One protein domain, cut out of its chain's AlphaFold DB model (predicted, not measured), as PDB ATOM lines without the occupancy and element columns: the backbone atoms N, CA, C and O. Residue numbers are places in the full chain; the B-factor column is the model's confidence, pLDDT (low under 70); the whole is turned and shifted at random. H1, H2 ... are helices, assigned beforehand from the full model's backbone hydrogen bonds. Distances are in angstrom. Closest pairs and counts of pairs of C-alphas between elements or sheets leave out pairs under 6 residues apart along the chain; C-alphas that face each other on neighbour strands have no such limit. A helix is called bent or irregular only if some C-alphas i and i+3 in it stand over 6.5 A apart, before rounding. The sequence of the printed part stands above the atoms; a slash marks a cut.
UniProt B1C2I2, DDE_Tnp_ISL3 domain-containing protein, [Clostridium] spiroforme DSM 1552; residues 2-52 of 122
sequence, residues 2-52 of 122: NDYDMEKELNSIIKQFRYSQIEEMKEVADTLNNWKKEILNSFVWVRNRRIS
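This is residues 2 to 52 of the 122 residues of the protein "DDE_Tnp_ISL3 domain-containing protein" of [Clostridium] spiroforme DSM 1552 (UniProt B1C2I2). The domain is a helical hairpin of H1 and H2, closest near its turn, with the short helix H3 turning off at the far end of H2 and a tail without a named element, residues 42 to 52, running on beyond H3. The tail folds back on itself in a small turn, where residues 45 to 46 pair antiparallel with residues 49 to 50, and the long axis reaches from the hairpin's turn at one end to this tail at the other. The printed part has 51 residues with three named helices, in the order H1, H2, H3, and no named strand; the class is all helix. The whole is loose, with a radius of gyration of the C-alphas of 12.9 A, and flat, spanning 42 by 22 by 12 A.

After residues 2 to 5 comes H1, residues 6 to 18. A tight link of four residues joins it to H2, residues 23 to 34, and the two helices form a helical hairpin. H1 touches H2 with its residues 14 to 18 alone; the closest C-alphas are those of Arg 18 and Lys 26, 4.5 A apart. Their lines stand at a shallow tilt of 29 degrees, and they run opposite ways. A tight link of one residue, Trp 35, leads to H3, residues 36 to 41. H2 and H3 are close but not clearly touching, their closest C-alphas, of Leu 32 and Ile 39, being 8.0 A apart. They run the same way at a steep tilt of 53 degrees. H3 and H1 only just touch, with 3 pairs of C-alphas within 8 A, and H1 does so with residues 6 to 10 alone. The closest C-alphas there are those of Glu 7 and Leu 40, 6.8 A apart; the two helices run opposite ways at a shallow tilt of 30 degrees. In H1, H2 and H3 every O i to N i+4 pair is within hydrogen-bond range.

H1 begins at C-alpha 6, at (-18.718, -34.978, 24.956), and measures 18.2 A from first to last C-alpha over 13 residues. H2 begins at C-alpha 23, at (-37.683, -46.111, 37.361), and measures 17.0 A over 12 residues. H3 has 6 residues, measures 8.6 A and ends at C-alpha 41, at (-21.972, -38.752, 15.970). None of the three is bent.

The two C-alphas farthest apart are those of Gln 21 and Arg 47, at 42.7 A, and the first and last printed C-alphas, of Asn 2 and Ser 52, are 21.9 A apart. The printed part has no cut, and both links between helices are tight. The mean pLDDT of the printed part is 88.9; residues 2 to 4 are under 70.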
ATOM      1  N   ASN A   2     -12.008 -24.934  24.293       40.69
ATOM      2  CA  ASN A   2     -12.607 -25.940  25.201       40.69
ATOM      3  C   ASN A   2     -12.388 -27.430  24.838       40.69
ATOM      4  O   ASN A   2     -12.987 -27.922  23.885       40.69
ATOM      5  N   ASP A   3     -11.583 -28.119  25.649       45.72
ATOM      6  CA  ASP A   3     -11.379 -29.576  25.655       45.72
ATOM      7  C   ASP A   3     -12.670 -30.273  26.131       45.72
ATOM      8  O   ASP A   3     -12.840 -30.642  27.294       45.72
ATOM      9  N   TYR A   4     -13.683 -30.277  25.263       60.97
ATOM     10  CA  TYR A   4     -15.031 -30.724  25.595       60.97
ATOM     11  C   TYR A   4     -15.173 -32.210  25.260       60.97
ATOM     12  O   TYR A   4     -15.574 -32.587  24.158       60.97
ATOM     13  N   ASP A   5     -14.859 -33.063  26.231       85.12
ATOM     14  CA  ASP A   5     -15.084 -34.505  26.131       85.12
ATOM     15  C   ASP A   5     -16.592 -34.820  26.236       85.12
ATOM     16  O   ASP A   5     -17.142 -35.133  27.300       85.12
ATOM     17  N   MET A   6     -17.283 -34.701  25.098       85.56
ATOM     18  CA  MET A   6     -18.718 -34.978  24.956       85.56
ATOM     19  C   MET A   6     -19.081 -36.405  25.369       85.56
ATOM     20  O   MET A   6     -20.188 -36.653  25.851       85.56
ATOM     21  N   GLU A   7     -18.157 -37.351  25.200       90.19
ATOM     22  CA  GLU A   7     -18.365 -38.726  25.627       90.19
ATOM     23  C   GLU A   7     -18.391 -38.829  27.152       90.19
ATOM     24  O   GLU A   7     -19.294 -39.461  27.715       90.19
ATOM     25  N   LYS A   8     -17.456 -38.175  27.839       91.88
ATOM     26  CA  LYS A   8     -17.431 -38.114  29.302       91.88
ATOM     27  C   LYS A   8     -18.663 -37.426  29.875       91.88
ATOM     28  O   LYS A   8     -19.224 -37.925  30.855       91.88
ATOM     29  N   GLU A   9     -19.128 -36.340  29.265       92.44
ATOM     30  CA  GLU A   9     -20.369 -35.687  29.689       92.44
ATOM     31  C   GLU A   9     -21.593 -36.582  29.498       92.44
ATOM     32  O   GLU A   9     -22.373 -36.767  30.435       92.44
ATOM     33  N   LEU A  10     -21.735 -37.206  28.327       94.19
ATOM     34  CA  LEU A  10     -22.837 -38.125  28.058       94.19
ATOM     35  C   LEU A  10     -22.829 -39.306  29.041       94.19
ATOM     36  O   LEU A  10     -23.872 -39.664  29.587       94.19
ATOM     37  N   ASN A  11     -21.654 -39.864  29.341       95.31
ATOM     38  CA  ASN A  11     -21.503 -40.915  30.347       95.31
ATOM     39  C   ASN A  11     -21.905 -40.432  31.750       95.31
ATOM     40  O   ASN A  11     -22.559 -41.172  32.489       95.31
ATOM     41  N   SER A  12     -21.535 -39.203  32.126       96.25
ATOM     42  CA  SER A  12     -21.930 -38.593  33.402       96.25
ATOM     43  C   SER A  12     -23.450 -38.480  33.514       96.25
ATOM     44  O   SER A  12     -24.032 -38.879  34.525       96.25
ATOM     45  N   ILE A  13     -24.107 -38.022  32.448       95.94
ATOM     46  CA  ILE A  13     -25.564 -37.904  32.370       95.94
ATOM     47  C   ILE A  13     -26.222 -39.283  32.488       95.94
ATOM     48  O   ILE A  13     -27.059 -39.483  33.366       95.94
ATOM     49  N   ILE A  14     -25.798 -40.266  31.684       96.88
ATOM     50  CA  ILE A  14     -26.313 -41.647  31.745       96.88
ATOM     51  C   ILE A  14     -26.195 -42.198  33.168       96.88
ATOM     52  O   ILE A  14     -27.139 -42.793  33.688       96.88
ATOM     53  N   LYS A  15     -25.060 -41.961  33.833       97.25
ATOM     54  CA  LYS A  15     -24.828 -42.391  35.213       97.25
ATOM     55  C   LYS A  15     -25.827 -41.758  36.188       97.25
ATOM     56  O   LYS A  15     -26.374 -42.470  37.026       97.25
ATOM     57  N   GLN A  16     -26.092 -40.456  36.074       97.25
ATOM     58  CA  GLN A  16     -27.072 -39.759  36.917       97.25
ATOM     59  C   GLN A  16     -28.486 -40.324  36.739       97.25
ATOM     60  O   GLN A  16     -29.146 -40.634  37.729       97.25
ATOM     61  N   PHE A  17     -28.921 -40.528  35.492       97.06
ATOM     62  CA  PHE A  17     -30.219 -41.137  35.189       97.06
ATOM     63  C   PHE A  17     -30.325 -42.560  35.757       97.06
ATOM     64  O   PHE A  17     -31.337 -42.918  36.354       97.06
ATOM     65  N   ARG A  18     -29.247 -43.346  35.665       96.38
ATOM     66  CA  ARG A  18     -29.225 -44.741  36.119       96.38
ATOM     67  C   ARG A  18     -29.276 -44.911  37.637       96.38
ATOM     68  O   ARG A  18     -29.829 -45.898  38.112       96.38
ATOM     69  N   TYR A  19     -28.713 -43.968  38.394       96.50
ATOM     70  CA  TYR A  19     -28.771 -43.963  39.865       96.50
ATOM     71  C   TYR A  19     -29.954 -43.171  40.435       96.50
ATOM     72  O   TYR A  19     -30.087 -43.050  41.656       96.50
ATOM     73  N   SER A  20     -30.825 -42.647  39.572       95.62
ATOM     74  CA  SER A  20     -32.081 -42.048  39.997       95.62
ATOM     75  C   SER A  20     -32.958 -43.067  40.735       95.62
ATOM     76  O   SER A  20     -32.944 -44.267  40.451       95.62
ATOM     77  N   GLN A  21     -33.752 -42.575  41.683       96.06
ATOM     78  CA  GLN A  21     -34.762 -43.373  42.387       96.06
ATOM     79  C   GLN A  21     -36.051 -43.556  41.566       96.06
ATOM     80  O   GLN A  21     -36.950 -44.273  41.988       96.06
ATOM     81  N   ILE A  22     -36.142 -42.896  40.409       97.00
ATOM     82  CA  ILE A  22     -37.283 -42.943  39.492       97.00
ATOM     83  C   ILE A  22     -36.998 -44.013  38.435       97.00
ATOM     84  O   ILE A  22     -35.949 -43.968  37.790       97.00
ATOM     85  N   GLU A  23     -37.907 -44.967  38.252       94.88
ATOM     86  CA  GLU A  23     -37.683 -46.111  37.361       94.88
ATOM     87  C   GLU A  23     -37.621 -45.684  35.889       94.88
ATOM     88  O   GLU A  23     -36.720 -46.092  35.161       94.88
ATOM     89  N   GLU A  24     -38.476 -44.748  35.482       96.75
ATOM     90  CA  GLU A  24     -38.502 -44.176  34.134       96.75
ATOM     91  C   GLU A  24     -37.164 -43.514  33.772       96.75
ATOM     92  O   GLU A  24     -36.734 -43.533  32.623       96.75
ATOM     93  N   MET A  25     -36.449 -42.968  34.762       97.31
ATOM     94  CA  MET A  25     -35.123 -42.385  34.540       97.31
ATOM     95  C   MET A  25     -34.074 -43.458  34.234       97.31
ATOM     96  O   MET A  25     -33.154 -43.204  33.459       97.31
ATOM     97  N   LYS A  26     -34.215 -44.669  34.779       96.31
ATOM     98  CA  LYS A  26     -33.324 -45.787  34.454       96.31
ATOM     99  C   LYS A  26     -33.559 -46.276  33.026       96.31
ATOM    100  O   LYS A  26     -32.587 -46.485  32.306       96.31
ATOM    101  N   GLU A  27     -34.816 -46.346  32.582       96.75
ATOM    102  CA  GLU A  27     -35.156 -46.660  31.183       96.75
ATOM    103  C   GLU A  27     -34.581 -45.621  30.206       96.75
ATOM    104  O   GLU A  27     -34.057 -45.963  29.137       96.75
ATOM    105  N   VAL A  28     -34.610 -44.339  30.588       97.31
ATOM    106  CA  VAL A  28     -33.947 -43.266  29.833       97.31
ATOM    107  C   VAL A  28     -32.435 -43.501  29.774       97.31
ATOM    108  O   VAL A  28     -31.851 -43.375  28.697       97.31
ATOM    109  N   ALA A  29     -31.792 -43.888  30.882       97.50
ATOM    110  CA  ALA A  29     -30.361 -44.199  30.899       97.50
ATOM    111  C   ALA A  29     -30.003 -45.344  29.941       97.50
ATOM    112  O   ALA A  29     -29.030 -45.237  29.192       97.50
ATOM    113  N   ASP A  30     -30.796 -46.417  29.935       96.75
ATOM    114  CA  ASP A  30     -30.592 -47.553  29.036       96.75
ATOM    115  C   ASP A  30     -30.778 -47.137  27.570       96.75
ATOM    116  O   ASP A  30     -29.973 -47.504  26.713       96.75
ATOM    117  N   THR A  31     -31.770 -46.291  27.282       97.56
ATOM    118  CA  THR A  31     -31.980 -45.724  25.941       97.56
ATOM    119  C   THR A  31     -30.777 -44.893  25.493       97.56
ATOM    120  O   THR A  31     -30.234 -45.127  24.415       97.56
ATOM    121  N   LEU A  32     -30.313 -43.956  26.321       96.88
ATOM    122  CA  LEU A  32     -29.148 -43.124  26.013       96.88
ATOM    123  C   LEU A  32     -27.883 -43.963  25.799       96.88
ATOM    124  O   LEU A  32     -27.089 -43.661  24.913       96.88
ATOM    125  N   ASN A  33     -27.710 -45.034  26.574       96.25
ATOM    126  CA  ASN A  33     -26.573 -45.934  26.433       96.25
ATOM    127  C   ASN A  33     -26.640 -46.758  25.135       96.25
ATOM    128  O   ASN A  33     -25.630 -46.903  24.450       96.25
ATOM    129  N   ASN A  34     -27.827 -47.247  24.760       97.12
ATOM    130  CA  ASN A  34     -28.038 -48.001  23.519       97.12
ATOM    131  C   ASN A  34     -27.761 -47.163  22.261       97.12
ATOM    132  O   ASN A  34     -27.260 -47.698  21.278       97.12
ATOM    133  N   TRP A  35     -28.055 -45.861  22.308       96.38
ATOM    134  CA  TRP A  35     -27.877 -44.922  21.191       96.38
ATOM    135  C   TRP A  35     -26.648 -44.017  21.346       96.38
ATOM    136  O   TRP A  35     -26.528 -42.989  20.676       96.38
ATOM    137  N   LYS A  36     -25.728 -44.362  22.254       93.38
ATOM    138  CA  LYS A  36     -24.591 -43.513  22.628       93.38
ATOM    139  C   LYS A  36     -23.754 -43.106  21.415       93.38
ATOM    140  O   LYS A  36     -23.395 -41.940  21.276       93.38
ATOM    141  N   LYS A  37     -23.468 -44.058  20.523       90.31
ATOM    142  CA  LYS A  37     -22.663 -43.819  19.319       90.31
ATOM    143  C   LYS A  37     -23.337 -42.812  18.388       90.31
ATOM    144  O   LYS A  37     -22.692 -41.887  17.908       90.31
ATOM    145  N   GLU A  38     -24.628 -42.977  18.133       88.88
ATOM    146  CA  GLU A  38     -25.420 -42.109  17.265       88.88
ATOM    147  C   GLU A  38     -25.543 -40.698  17.846       88.88
ATOM    148  O   GLU A  38     -25.425 -39.719  17.109       88.88
ATOM    149  N   ILE A  39     -25.719 -40.590  19.165       89.94
ATOM    150  CA  ILE A  39     -25.742 -39.310  19.880       89.94
ATOM    151  C   ILE A  39     -24.397 -38.597  19.721       89.94
ATOM    152  O   ILE A  39     -24.382 -37.439  19.307       89.94
ATOM    153  N   LEU A  40     -23.276 -39.282  19.967       88.38
ATOM    154  CA  LEU A  40     -21.939 -38.698  19.802       88.38
ATOM    155  C   LEU A  40     -21.685 -38.256  18.358       88.38
ATOM    156  O   LEU A  40     -21.246 -37.134  18.115       88.38
ATOM    157  N   ASN A  41     -22.076 -39.085  17.389       83.44
ATOM    158  CA  ASN A  41     -21.972 -38.752  15.970       83.44
ATOM    159  C   ASN A  41     -22.821 -37.532  15.573       83.44
ATOM    160  O   ASN A  41     -22.497 -36.855  14.602       83.44
ATOM    161  N   SER A  42     -23.896 -37.214  16.301       83.94
ATOM    162  CA  SER A  42     -24.753 -36.054  16.004       83.94
ATOM    163  C   SER A  42     -24.107 -34.697  16.323       83.94
ATOM    164  O   SER A  42     -24.599 -33.648  15.882       83.94
ATOM    165  N   PHE A  43     -23.008 -34.710  17.083       82.75
ATOM    166  CA  PHE A  43     -22.204 -33.527  17.381       82.75
ATOM    167  C   PHE A  43     -21.074 -33.296  16.373       82.75
ATOM    168  O   PHE A  43     -20.477 -32.221  16.372       82.75
ATOM    169  N   VAL A  44     -20.807 -34.264  15.492       81.81
ATOM    170  CA  VAL A  44     -19.772 -34.169  14.458       81.81
ATOM    171  C   VAL A  44     -20.165 -33.147  13.388       81.81
ATOM    172  O   VAL A  44     -21.317 -33.083  12.934       81.81
ATOM    173  N   TRP A  45     -19.176 -32.360  12.967       81.88
ATOM    174  CA  TRP A  45     -19.288 -31.409  11.871       81.88
ATOM    175  C   TRP A  45     -18.725 -32.017  10.590       81.88
ATOM    176  O   TRP A  45     -17.693 -32.682  10.576       81.88
ATOM    177  N   VAL A  46     -19.452 -31.809   9.502       79.69
ATOM    178  CA  VAL A  46     -19.090 -32.280   8.170       79.69
ATOM    179  C   VAL A  46     -19.228 -31.105   7.229       79.69
ATOM    180  O   VAL A  46     -20.333 -30.575   7.078       79.69
ATOM    181  N   ARG A  47     -18.133 -30.715   6.574       81.25
ATOM    182  CA  ARG A  47     -18.113 -29.607   5.606       81.25
ATOM    183  C   ARG A  47     -18.776 -28.348   6.178       81.25
ATOM    184  O   ARG A  47     -19.758 -27.848   5.619       81.25
ATOM    185  N   ASN A  48     -18.310 -27.887   7.340       81.38
ATOM    186  CA  ASN A  48     -18.863 -26.739   8.062       81.38
ATOM    187  C   ASN A  48     -20.355 -26.852   8.453       81.38
ATOM    188  O   ASN A  48     -20.997 -25.846   8.779       81.38
ATOM    189  N   ARG A  49     -20.940 -28.057   8.446       80.56
ATOM    190  CA  ARG A  49     -22.339 -28.298   8.820       80.56
ATOM    191  C   ARG A  49     -22.461 -29.455   9.806       80.56
ATOM    192  O   ARG A  49     -22.063 -30.580   9.526       80.56
ATOM    193  N   ARG A  50     -23.132 -29.211  10.930       84.12
ATOM    194  CA  ARG A  50     -23.523 -30.280  11.855       84.12
ATOM    195  C   ARG A  50     -24.584 -31.188  11.230       84.12
ATOM    196  O   ARG A  50     -25.601 -30.701  10.718       84.12
ATOM    197  N   ILE A  51     -24.389 -32.502  11.328       79.94
ATOM    198  CA  ILE A  51     -25.418 -33.479  10.958       79.94
ATOM    199  C   ILE A  51     -26.579 -33.342  11.951       79.94
ATOM    200  O   ILE A  51     -26.420 -33.528  13.154       79.94
ATOM    201  N   SER A  52     -27.758 -32.973  11.457       81.00
ATOM    202  CA  SER A  52     -28.950 -32.785  12.286       81.00
ATOM    203  C   SER A  52     -30.148 -33.528  11.714       81.00
ATOM    204  O   SER A  52     -30.213 -33.800  10.514       81.00
TER     205      SER A  52